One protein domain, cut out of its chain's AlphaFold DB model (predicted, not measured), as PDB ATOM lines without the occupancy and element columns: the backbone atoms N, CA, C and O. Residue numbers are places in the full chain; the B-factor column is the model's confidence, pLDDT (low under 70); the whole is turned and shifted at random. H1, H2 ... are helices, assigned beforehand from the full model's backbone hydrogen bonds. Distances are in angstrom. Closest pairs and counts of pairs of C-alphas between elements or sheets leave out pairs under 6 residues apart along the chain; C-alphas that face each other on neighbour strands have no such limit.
ATOM      1  N   SER A  80     202.104 333.369 316.249       70.12
ATOM      2  CA  SER A  80     202.841 333.097 315.011       70.12
ATOM      3  C   SER A  80     202.916 334.293 314.052       70.12
ATOM      4  O   SER A  80     203.951 334.521 313.436       70.12
ATOM      5  N   GLU A  81     201.839 335.066 313.923       74.56
ATOM      6  CA  GLU A  81     201.779 336.264 313.077       74.56
ATOM      7  C   GLU A  81     202.556 337.423 313.706       74.56
ATOM      8  O   GLU A  81     203.287 338.117 313.004       74.56
ATOM      9  N   ALA A  82     202.463 337.592 315.030       75.19
ATOM     10  CA  ALA A  82     203.239 338.596 315.753       75.19
ATOM     11  C   ALA A  82     204.750 338.331 315.632       75.19
ATOM     12  O   ALA A  82     205.512 339.238 315.307       75.19
ATOM     13  N   LEU A  83     205.184 337.078 315.806       80.56
ATOM     14  CA  LEU A  83     206.586 336.685 315.636       80.56
ATOM     15  C   LEU A  83     207.075 336.874 314.194       80.56
ATOM     16  O   LEU A  83     208.185 337.360 313.986       80.56
ATOM     17  N   ALA A  84     206.245 336.548 313.197       83.25
ATOM     18  CA  ALA A  84     206.587 336.781 311.794       83.25
ATOM     19  C   ALA A  84     206.753 338.279 311.482       83.25
ATOM     20  O   ALA A  84     207.663 338.664 310.750       83.25
ATOM     21  N   GLN A  85     205.907 339.136 312.062       85.56
ATOM     22  CA  GLN A  85     206.028 340.586 311.915       85.56
ATOM     23  C   GLN A  85     207.289 341.129 312.592       85.56
ATOM     24  O   GLN A  85     207.965 341.959 311.990       85.56
ATOM     25  N   ILE A  86     207.633 340.645 313.790       87.06
ATOM     26  CA  ILE A  86     208.869 341.030 314.490       87.06
ATOM     27  C   ILE A  86     210.091 340.657 313.645       87.06
ATOM     28  O   ILE A  86     210.887 341.533 313.323       87.06
ATOM     29  N   ALA A  87     210.175 339.412 313.168       90.25
ATOM     30  CA  ALA A  87     211.288 338.968 312.326       90.25
ATOM     31  C   ALA A  87     211.421 339.798 311.035       90.25
ATOM     32  O   ALA A  87     212.527 340.152 310.625       90.25
ATOM     33  N   ALA A  88     210.297 340.160 310.406       91.94
ATOM     34  CA  ALA A  88     210.305 341.025 309.228       91.94
ATOM     35  C   ALA A  88     210.798 342.449 309.544       91.94
ATOM     36  O   ALA A  88     211.460 343.070 308.714       91.94
ATOM     37  N   ARG A  89     210.480 342.983 310.731       92.25
ATOM     38  CA  ARG A  89     210.956 344.304 311.166       92.25
ATOM     39  C   ARG A  89     212.434 344.280 311.530       92.25
ATOM     40  O   ARG A  89     213.139 345.194 311.122       92.25
ATOM     41  N   ASP A  90     212.904 343.239 312.208       93.50
ATOM     42  CA  ASP A  90     214.318 343.084 312.561       93.50
ATOM     43  C   ASP A  90     215.203 342.983 311.313       93.50
ATOM     44  O   ASP A  90     216.254 343.621 311.245       93.50
ATOM     45  N   ALA A  91     214.745 342.269 310.279       93.00
ATOM     46  CA  ALA A  91     215.434 342.220 308.990       93.00
ATOM     47  C   ALA A  91     215.539 343.608 308.330       93.00
ATOM     48  O   ALA A  91     216.596 343.977 307.816       93.00
ATOM     49  N   GLU A  92     214.468 344.406 308.376       94.31
ATOM     50  CA  GLU A  92     214.491 345.769 307.836       94.31
ATOM     51  C   GLU A  92     215.369 346.709 308.672       94.31
ATOM     52  O   GLU A  92     216.084 347.535 308.108       94.31
ATOM     53  N   ILE A  93     215.380 346.565 310.002       94.69
ATOM     54  CA  ILE A  93     216.292 347.313 310.878       94.69
ATOM     55  C   ILE A  93     217.743 347.001 310.509       94.69
ATOM     56  O   ILE A  93     218.524 347.937 310.338       94.69
ATOM     57  N   GLY A  94     218.089 345.723 310.323       94.69
ATOM     58  CA  GLY A  94     219.424 345.317 309.879       94.69
ATOM     59  C   GLY A  94     219.808 345.971 308.551       94.69
ATOM     60  O   GLY A  94     220.832 346.649 308.460       94.69
ATOM     61  N   ARG A  95     218.923 345.894 307.549       95.56
ATOM     62  CA  ARG A  95     219.136 346.520 306.234       95.56
ATOM     63  C   ARG A  95     219.337 348.037 306.328       95.56
ATOM     64  O   ARG A  95     220.197 348.605 305.654       95.56
ATOM     65  N   LEU A  96     218.536 348.721 307.145       95.69
ATOM     66  CA  LEU A  96     218.648 350.168 307.342       95.69
ATOM     67  C   LEU A  96     219.936 350.546 308.079       95.69
ATOM     68  O   LEU A  96     220.546 351.562 307.748       95.69
ATOM     69  N   GLN A  97     220.375 349.742 309.046       95.38
ATOM     70  CA  GLN A  97     221.637 349.956 309.753       95.38
ATOM     71  C   GLN A  97     222.843 349.808 308.819       95.38
ATOM     72  O   GLN A  97     223.733 350.658 308.858       95.38
ATOM     73  N   GLU A  98     222.848 348.806 307.940       93.88
ATOM     74  CA  GLU A  98     223.884 348.635 306.912       93.88
ATOM     75  C   GLU A  98     223.921 349.823 305.944       93.88
ATOM     76  O   GLU A  98     224.986 350.389 305.688       93.88
ATOM     77  N   LEU A  99     222.753 350.277 305.475       94.12
ATOM     78  CA  LEU A  99     222.652 351.458 304.616       94.12
ATOM     79  C   LEU A  99     223.206 352.714 305.307       94.12
ATOM     80  O   LEU A  99     223.917 353.513 304.693       94.12
ATOM     81  N   LEU A 100     222.888 352.900 306.591       93.69
ATOM     82  CA  LEU A 100     223.406 354.016 307.379       93.69
ATOM     83  C   LEU A 100     224.916 353.913 307.593       93.69
ATOM     84  O   LEU A 100     225.594 354.938 307.553       93.69
ATOM     85  N   ALA A 101     225.450 352.710 307.811       92.69
ATOM     86  CA  ALA A 101     226.886 352.490 307.934       92.69
ATOM     87  C   ALA A 101     227.618 352.835 306.625       92.69
ATOM     88  O   ALA A 101     228.611 353.562 306.675       92.69
ATOM     89  N   SER A 102     227.082 352.416 305.470       89.06
ATOM     90  CA  SER A 102     227.617 352.783 304.148       89.06
ATOM     91  C   SER A 102     227.643 354.297 303.957       89.06
ATOM     92  O   SER A 102     228.704 354.876 303.739       89.06
ATOM     93  N   ARG A 103     226.509 354.979 304.175       90.56
ATOM     94  CA  ARG A 103     226.431 356.444 304.029       90.56
ATOM     95  C   ARG A 103     227.353 357.197 304.980       90.56
ATOM     96  O   ARG A 103     227.906 358.231 304.618       90.56
ATOM     97  N   LYS A 104     227.507 356.721 306.219       91.88
ATOM     98  CA  LYS A 104     228.445 357.329 307.175       91.88
ATOM     99  C   LYS A 104     229.879 357.228 306.672       91.88
ATOM    100  O   LYS A 104     230.613 358.205 306.792       91.88
ATOM    101  N   ARG A 105     230.258 356.080 306.105       89.38
ATOM    102  CA  ARG A 105     231.576 355.880 305.502       89.38
ATOM    103  C   ARG A 105     231.780 356.791 304.294       89.38
ATOM    104  O   ARG A 105     232.788 357.479 304.245       89.38
ATOM    105  N   GLU A 106     230.806 356.863 303.391       89.44
ATOM    106  CA  GLU A 106     230.838 357.759 302.225       89.44
ATOM    107  C   GLU A 106     231.042 359.224 302.646       89.44
ATOM    108  O   GLU A 106     231.951 359.894 302.162       89.44
ATOM    109  N   ASN A 107     230.262 359.704 303.622       90.75
ATOM    110  CA  ASN A 107     230.376 361.073 304.131       90.75
ATOM    111  C   ASN A 107     231.704 361.337 304.854       90.75
ATOM    112  O   ASN A 107     232.248 362.437 304.767       90.75
ATOM    113  N   PHE A 108     232.217 360.352 305.596       91.44
ATOM    114  CA  PHE A 108     233.519 360.466 306.244       91.44
ATOM    115  C   PHE A 108     234.635 360.566 305.201       91.44
ATOM    116  O   PHE A 108     235.442 361.488 305.271       91.44
ATOM    117  N   ASN A 109     234.629 359.680 304.200       90.94
ATOM    118  CA  ASN A 109     235.597 359.673 303.104       90.94
ATOM    119  C   ASN A 109     235.557 360.990 302.316       90.94
ATOM    120  O   ASN A 109     236.609 361.544 302.005       90.94
ATOM    121  N   ALA A 110     234.359 361.538 302.084       90.44
ATOM    122  CA  ALA A 110     234.170 362.863 301.501       90.44
ATOM    123  C   ALA A 110     234.899 363.950 302.297       90.44
ATOM    124  O   ALA A 110     235.753 364.657 301.767       90.44
ATOM    125  N   GLY A 111     234.581 364.068 303.591       92.50
ATOM    126  CA  GLY A 111     235.174 365.088 304.452       92.50
ATOM    127  C   GLY A 111     236.687 364.928 304.590       92.50
ATOM    128  O   GLY A 111     237.413 365.920 304.600       92.50
ATOM    129  N   TYR A 112     237.163 363.684 304.645       93.62
ATOM    130  CA  TYR A 112     238.581 363.366 304.742       93.62
ATOM    131  C   TYR A 112     239.356 363.794 303.491       93.62
ATOM    132  O   TYR A 112     240.401 364.436 303.599       93.62
ATOM    133  N   LEU A 113     238.820 363.503 302.301       93.38
ATOM    134  CA  LEU A 113     239.420 363.908 301.032       93.38
ATOM    135  C   LEU A 113     239.498 365.433 300.908       93.38
ATOM    136  O   LEU A 113     240.557 365.969 300.591       93.38
ATOM    137  N   ILE A 114     238.411 366.136 301.235       93.50
ATOM    138  CA  ILE A 114     238.382 367.605 301.215       93.50
ATOM    139  C   ILE A 114     239.380 368.197 302.216       93.50
ATOM    140  O   ILE A 114     240.055 369.177 301.910       93.50
ATOM    141  N   ALA A 115     239.538 367.593 303.397       94.31
ATOM    142  CA  ALA A 115     240.559 368.021 304.348       94.31
ATOM    143  C   ALA A 115     241.979 367.878 303.769       94.31
ATOM    144  O   ALA A 115     242.788 368.789 303.930       94.31
ATOM    145  N   CYS A 116     242.265 366.792 303.043       93.62
ATOM    146  CA  CYS A 116     243.550 366.605 302.363       93.62
ATOM    147  C   CYS A 116     243.768 367.646 301.253       93.62
ATOM    148  O   CYS A 116     244.848 368.229 301.164       93.62
ATOM    149  N   CYS A 117     242.736 367.955 300.461       93.62
ATOM    150  CA  CYS A 117     242.799 369.034 299.472       93.62
ATOM    151  C   CYS A 117     243.064 370.396 300.132       93.62
ATOM    152  O   CYS A 117     243.881 371.171 299.642       93.62
ATOM    153  N   ASN A 118     242.445 370.673 301.284       94.50
ATOM    154  CA  ASN A 118     242.677 371.909 302.033       94.50
ATOM    155  C   ASN A 118     244.106 372.020 302.580       94.50
ATOM    156  O   ASN A 118     244.644 373.124 302.617       94.50
ATOM    157  N   ILE A 119     244.742 370.907 302.965       94.12
ATOM    158  CA  ILE A 119     246.158 370.905 303.366       94.12
ATOM    159  C   ILE A 119     247.035 371.424 302.225       94.12
ATOM    160  O   ILE A 119     247.856 372.311 302.437       94.12
ATOM    161  N   VAL A 120     246.816 370.945 301.003       94.44
ATOM    162  CA  VAL A 120     247.547 371.446 299.832       94.44
ATOM    163  C   VAL A 120     247.227 372.906 299.570       94.44
ATOM    164  O   VAL A 120     248.118 373.746 299.527       94.44
ATOM    165  N   ASN A 121     245.943 373.230 299.488       92.00
ATOM    166  CA  ASN A 121     245.491 374.558 299.108       92.00
ATOM    167  C   ASN A 121     245.888 375.669 300.094       92.00
ATOM    168  O   ASN A 121     246.108 376.808 299.682       92.00
ATOM    169  N   MET A 122     245.928 375.370 301.394       93.44
ATOM    170  CA  MET A 122     246.194 376.366 302.438       93.44
ATOM    171  C   MET A 122     247.621 376.308 302.978       93.44
ATOM    172  O   MET A 122     248.119 377.322 303.469       93.44
ATOM    173  N   HIS A 123     248.263 375.139 302.921       92.69
ATOM    174  CA  HIS A 123     249.551 374.907 303.569       92.69
ATOM    175  C   HIS A 123     250.668 374.494 302.599       92.69
ATOM    176  O   HIS A 123     251.823 374.577 303.001       92.69
ATOM    177  N   ASN A 124     250.368 374.164 301.333       92.00
ATOM    178  CA  ASN A 124     251.331 373.670 300.330       92.00
ATOM    179  C   ASN A 124     252.146 372.466 300.838       92.00
ATOM    180  O   ASN A 124     253.363 372.408 300.689       92.00
ATOM    181  N   GLU A 125     251.470 371.541 301.522       93.50
ATOM    182  CA  GLU A 125     252.074 370.333 302.092       93.50
ATOM    183  C   GLU A 125     251.542 369.093 301.352       93.50
ATOM    184  O   GLU A 125     250.801 368.278 301.909       93.50
ATOM    185  N   GLU A 126     251.873 368.958 300.062       93.38
ATOM    186  CA  GLU A 126     251.327 367.896 299.201       93.38
ATOM    187  C   GLU A 126     251.808 366.503 299.606       93.38
ATOM    188  O   GLU A 126     251.041 365.545 299.530       93.38
ATOM    189  N   GLY A 127     253.052 366.386 300.080       91.50
ATOM    190  CA  GLY A 127     253.609 365.117 300.558       91.50
ATOM    191  C   GLY A 127     252.863 364.586 301.783       91.50
ATOM    192  O   GLY A 127     252.422 363.440 301.790       91.50
ATOM    193  N   ILE A 128     252.624 365.453 302.775       91.81
ATOM    194  CA  ILE A 128     251.862 365.101 303.982       91.81
ATOM    195  C   ILE A 128     250.424 364.729 303.610       91.81
ATOM    196  O   ILE A 128     249.895 363.733 304.098       91.81
ATOM    197  N   ALA A 129     249.791 365.503 302.722       93.31
ATOM    198  CA  ALA A 129     248.447 365.195 302.246       93.31
ATOM    199  C   ALA A 129     248.387 363.838 301.521       93.31
ATOM    200  O   ALA A 129     247.418 363.103 301.698       93.31
ATOM    201  N   SER A 130     249.427 363.475 300.761       92.25
ATOM    202  CA  SER A 130     249.531 362.185 300.067       92.25
ATOM    203  C   SER A 130     249.648 361.011 301.044       92.25
ATOM    204  O   SER A 130     248.871 360.060 300.957       92.25
ATOM    205  N   ASP A 131     250.534 361.116 302.039       90.62
ATOM    206  CA  ASP A 131     250.746 360.074 303.055       90.62
ATOM    207  C   ASP A 131     249.502 359.838 303.924       90.62
ATOM    208  O   ASP A 131     249.178 358.703 304.287       90.62
ATOM    209  N   ILE A 132     248.790 360.915 304.265       90.94
ATOM    210  CA  ILE A 132     247.538 360.858 305.025       90.94
ATOM    211  C   ILE A 132     246.430 360.240 304.165       90.94
ATOM    212  O   ILE A 132     245.706 359.356 304.630       90.94
ATOM    213  N   LEU A 133     246.312 360.654 302.901       91.50
ATOM    214  CA  LEU A 133     245.288 360.140 301.994       91.50
ATOM    215  C   LEU A 133     245.475 358.643 301.701       91.50
ATOM    216  O   LEU A 133     244.487 357.907 301.676       91.50
ATOM    217  N   ALA A 134     246.720 358.172 301.583       89.25
ATOM    218  CA  ALA A 134     247.035 356.756 301.393       89.25
ATOM    219  C   ALA A 134     246.524 355.864 302.543       89.25
ATOM    220  O   ALA A 134     246.133 354.716 302.322       89.25
ATOM    221  N   GLN A 135     246.463 356.387 303.773       87.06
ATOM    222  CA  GLN A 135     245.942 355.654 304.937       87.06
ATOM    223  C   GLN A 135     244.412 355.567 304.961       87.06
ATOM    224  O   GLN A 135     243.859 354.682 305.615       87.06
ATOM    225  N   ALA A 136     243.719 356.460 304.253       85.69
ATOM    226  CA  ALA A 136     242.261 356.500 304.239       85.69
ATOM    227  C   ALA A 136     241.642 355.325 303.463       85.69
ATOM    228  O   ALA A 136     240.475 354.993 303.671       85.69
ATOM    229  N   GLY A 137     242.413 354.695 302.566       85.69
ATOM    230  CA  GLY A 137     241.938 353.588 301.736       85.69
ATOM    231  C   GLY A 137     240.784 353.982 300.809       85.69
ATOM    232  O   GLY A 137     239.936 353.143 300.505       85.69
ATOM    233  N   ILE A 138     240.728 355.253 300.401       90.00
ATOM    234  CA  ILE A 138     239.709 355.776 299.485       90.00
ATOM    235  C   ILE A 138     240.019 355.273 298.072       90.00
ATOM    236  O   ILE A 138     241.168 355.267 297.624       90.00
ATOM    237  N   THR A 139     238.983 354.832 297.370       90.00
ATOM    238  CA  THR A 139     239.067 354.287 296.012       90.00
ATOM    239  C   THR A 139     238.755 355.338 294.948       90.00
ATOM    240  O   THR A 139     238.057 356.321 295.199       90.00
ATOM    241  N   GLU A 140     239.197 355.101 293.709       89.06
ATOM    242  CA  GLU A 140     238.905 356.008 292.583       89.06
ATOM    243  C   GLU A 140     237.397 356.153 292.324       89.06
ATOM    244  O   GLU A 140     236.913 357.216 291.933       89.06
ATOM    245  N   ALA A 141     236.635 355.083 292.567       87.38
ATOM    246  CA  ALA A 141     235.184 355.094 292.429       87.38
ATOM    247  C   ALA A 141     234.525 356.038 293.445       87.38
ATOM    248  O   ALA A 141     233.624 356.790 293.076       87.38
ATOM    249  N   GLU A 142     234.996 356.028 294.694       88.88
ATOM    250  CA  GLU A 142     234.519 356.943 295.733       88.88
ATOM    251  C   GLU A 142     234.879 358.385 295.386       88.88
ATOM    252  O   GLU A 142     234.000 359.237 295.406       88.88
ATOM    253  N   VAL A 143     236.115 358.661 294.958       89.38
ATOM    254  CA  VAL A 143     236.515 360.015 294.528       89.38
ATOM    255  C   VAL A 143     235.641 360.530 293.387       89.38
ATOM    256  O   VAL A 143     235.187 361.672 293.419       89.38
ATOM    257  N   LYS A 144     235.343 359.683 292.398       88.31
ATOM    258  CA  LYS A 144     234.471 360.051 291.278       88.31
ATOM    259  C   LYS A 144     233.026 360.309 291.712       88.31
ATOM    260  O   LYS A 144     232.355 361.137 291.103       88.31
ATOM    261  N   ALA A 145     232.539 359.608 292.734       88.50
ATOM    262  CA  ALA A 145     231.190 359.796 293.262       88.50
ATOM    263  C   ALA A 145     231.024 361.111 294.045       88.50
ATOM    264  O   ALA A 145     229.899 361.582 294.191       88.50
ATOM    265  N   LEU A 146     232.122 361.703 294.526       84.25
ATOM    266  CA  LEU A 146     232.108 362.924 295.338       84.25
ATOM    267  C   LEU A 146     231.926 364.220 294.539       84.25
ATOM    268  O   LEU A 146     231.740 365.258 295.166       84.25
ATOM    269  N   ASP A 147     231.963 364.161 293.202       86.94
ATOM    270  CA  ASP A 147     231.786 365.309 292.294       86.94
ATOM    271  C   ASP A 147     232.594 366.542 292.738       86.94
ATOM    272  O   ASP A 147     232.061 367.602 293.072       86.94
ATOM    273  N   LEU A 148     233.915 366.354 292.829       88.25
ATOM    274  CA  LEU A 148     234.832 367.372 293.331       88.25
ATOM    275  C   LEU A 148     234.765 368.659 292.506       88.25
ATOM    276  O   LEU A 148     234.705 368.633 291.275       88.25
ATOM    277  N   SER A 149     234.872 369.794 293.197       91.12
ATOM    278  CA  SER A 149     235.027 371.087 292.539       91.12
ATOM    279  C   SER A 149     236.350 371.149 291.765       91.12
ATOM    280  O   SER A 149     237.307 370.445 292.090       91.12
ATOM    281  N   GLU A 150     236.448 372.029 290.766       92.06
ATOM    282  CA  GLU A 150     237.704 372.244 290.026       92.06
ATOM    283  C   GLU A 150     238.863 372.629 290.963       92.06
ATOM    284  O   GLU A 150     240.004 372.211 290.765       92.06
ATOM    285  N   TYR A 151     238.557 373.371 292.029       91.88
ATOM    286  CA  TYR A 151     239.513 373.755 293.063       91.88
ATOM    287  C   TYR A 151     240.095 372.539 293.797       91.88
ATOM    288  O   TYR A 151     241.313 372.405 293.919       91.88
ATOM    289  N   ASP A 152     239.235 371.613 294.225       91.50
ATOM    290  CA  ASP A 152     239.654 370.407 294.942       91.50
ATOM    291  C   ASP A 152     240.293 369.373 294.007       91.50
ATOM    292  O   ASP A 152     241.222 368.670 294.400       91.50
ATOM    293  N   ALA A 153     239.833 369.296 292.756       92.44
ATOM    294  CA  ALA A 153     240.388 368.404 291.743       92.44
ATOM    295  C   ALA A 153     241.833 368.781 291.378       92.44
ATOM    296  O   ALA A 153     242.681 367.898 291.227       92.44
ATOM    297  N   ASN A 154     242.130 370.082 291.283       92.94
ATOM    298  CA  ASN A 154     243.489 370.567 291.052       92.94
ATOM    299  C   ASN A 154     244.412 370.228 292.229       92.94
ATOM    300  O   ASN A 154     245.501 369.698 292.009       92.94
ATOM    301  N   ALA A 155     243.959 370.446 293.468       93.19
ATOM    302  CA  ALA A 155     244.713 370.057 294.660       93.19
ATOM    303  C   ALA A 155     244.991 368.549 294.682       93.19
ATOM    304  O   ALA A 155     246.124 368.124 294.887       93.19
ATOM    305  N   LEU A 156     243.980 367.729 294.380       92.44
ATOM    306  CA  LEU A 156     244.134 366.280 294.318       92.44
ATOM    307  C   LEU A 156     245.153 365.837 293.257       92.44
ATOM    308  O   LEU A 156     245.906 364.889 293.484       92.44
ATOM    309  N   ALA A 157     245.208 366.515 292.110       92.69
ATOM    310  CA  ALA A 157     246.203 366.229 291.083       92.69
ATOM    311  C   ALA A 157     247.636 366.492 291.576       92.69
ATOM    312  O   ALA A 157     248.532 365.713 291.257       92.69
ATOM    313  N   GLU A 158     247.853 367.540 292.372       93.44
ATOM    314  CA  GLU A 158     249.159 367.818 292.984       93.44
ATOM    315  C   GLU A 158     249.518 366.781 294.059       93.44
ATOM    316  O   GLU A 158     250.632 366.254 294.054       93.44
ATOM    317  N   ILE A 159     248.554 366.361 294.888       92.00
ATOM    318  CA  ILE A 159     248.737 365.273 295.871       92.00
ATOM    319  C   ILE A 159     249.183 363.970 295.190       92.00
ATOM    320  O   ILE A 159     250.089 363.284 295.674       92.00
ATOM    321  N   ARG A 160     248.571 363.628 294.047       91.19
ATOM    322  CA  ARG A 160     248.936 362.440 293.254       91.19
ATOM    323  C   ARG A 160     250.320 362.545 292.614       91.19
ATOM    324  O   ARG A 160     250.929 361.516 292.350       91.19
ATOM    325  N   LYS A 161     250.812 363.755 292.333       90.81
ATOM    326  CA  LYS A 161     252.164 363.979 291.785       90.81
ATOM    327  C   LYS A 161     253.247 363.969 292.862       90.81
ATOM    328  O   LYS A 161     254.400 363.692 292.542       90.81
ATOM    329  N   ALA A 162     252.893 364.303 294.103       89.62
ATOM    330  CA  ALA A 162     253.839 364.437 295.208       89.62
ATOM    331  C   ALA A 162     254.430 363.099 295.684       89.62
ATOM    332  O   ALA A 162     255.537 363.079 296.217       89.62
ATOM    333  N   SER A 163     253.717 361.990 295.469       82.69
ATOM    334  CA  SER A 163     254.174 360.639 295.808       82.69
ATOM    335  C   SER A 163     254.464 359.817 294.553       82.69
ATOM    336  O   SER A 163     253.887 360.035 293.489       82.69
TER     337      SER A 163
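What this domain is: This is residues 80 to 163 of the 174 residues of an uncharacterized protein of Acetobacter fabarum (UniProt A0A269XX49). One very long helix, H1, makes the whole length of the printed part: its first residues, 80 to 105, stick out as a bare arm, and its last part runs into a small compact head. In that head H2 folds back side by side with H1 as a helical hairpin, H4 crosses H1 near its last residues and makes a corner with H2 where residues 158 to 162 of H4 meet it, and the short H3 comes between H2 and H4 along the chain. The printed part has 84 residues with four named helices, in the order H1, H2, H3, H4, and no named strand; its class is all helix. The whole is extended, with a radius of gyration of the C-alphas of 19.1 A and spans of 65 by 23 by 19 A.

Where its parts are: Find C-alpha 80 at (202.841, 333.097, 315.011); from there H1, residues 80 to 123, runs 63.7 A to C-alpha 123 at (249.551, 374.907, 303.569). Two residues on, look for H2, residues 126 to 136, which is 15.4 A long. Next comes H3, residues 140 to 145, 8.6 A from first to last C-alpha. Then read H4, residues 150 to 162, 18.7 A long, to its end at C-alpha 162, (253.839, 364.437, 295.208).

How they stand to each other: Begin with H1, the hub, which touches the three other helices. With its residues 109 to 120 alone it touches H2, at a shallow tilt of 11 degrees, opposite ways; look at the closest C-alphas, those of Cys 116 and Ala 129, 5.1 A apart. With residues 114 to 121 alone H1 touches H4, about perpendicular at 75 degrees; the closest C-alphas are those of Cys 117 and Ala 155, 5.3 A apart. With residues 158 to 162 alone H4 also touches H2, about perpendicular at 86 degrees, and there the closest C-alphas, those of Glu 126 and Ile 159, are 5.0 A apart. H1 and H3 only just touch, with 3 pairs of C-alphas within 8 A, by residues 106 to 110 of H1 alone; the closest C-alphas are those of Glu 106 and Glu 142, 7.5 A apart, and the lines are about perpendicular at 78 degrees. H3 is apart from H2 and from H4. The helix packing is mostly crossed, with 1 of 4 touching pairs at a shallow tilt. In H1, H3 and H4 every O i to N i+4 pair is within hydrogen-bond range, and in H2 5 of 7 are.

The domain as a whole: The two C-alphas farthest apart are those of Ser 80 and Asn 124, at 64.9 A. Set aside residues 80 to 105, which stand free, and the body of 58 residues spans 25 by 23 by 17 A, with a radius of gyration of 10.1 A. The printed part has no cut, and the links H1 to H2, H2 to H3 and H3 to H4 are tight. The mean pLDDT of the printed part is 90.5, and no printed residue is under 70.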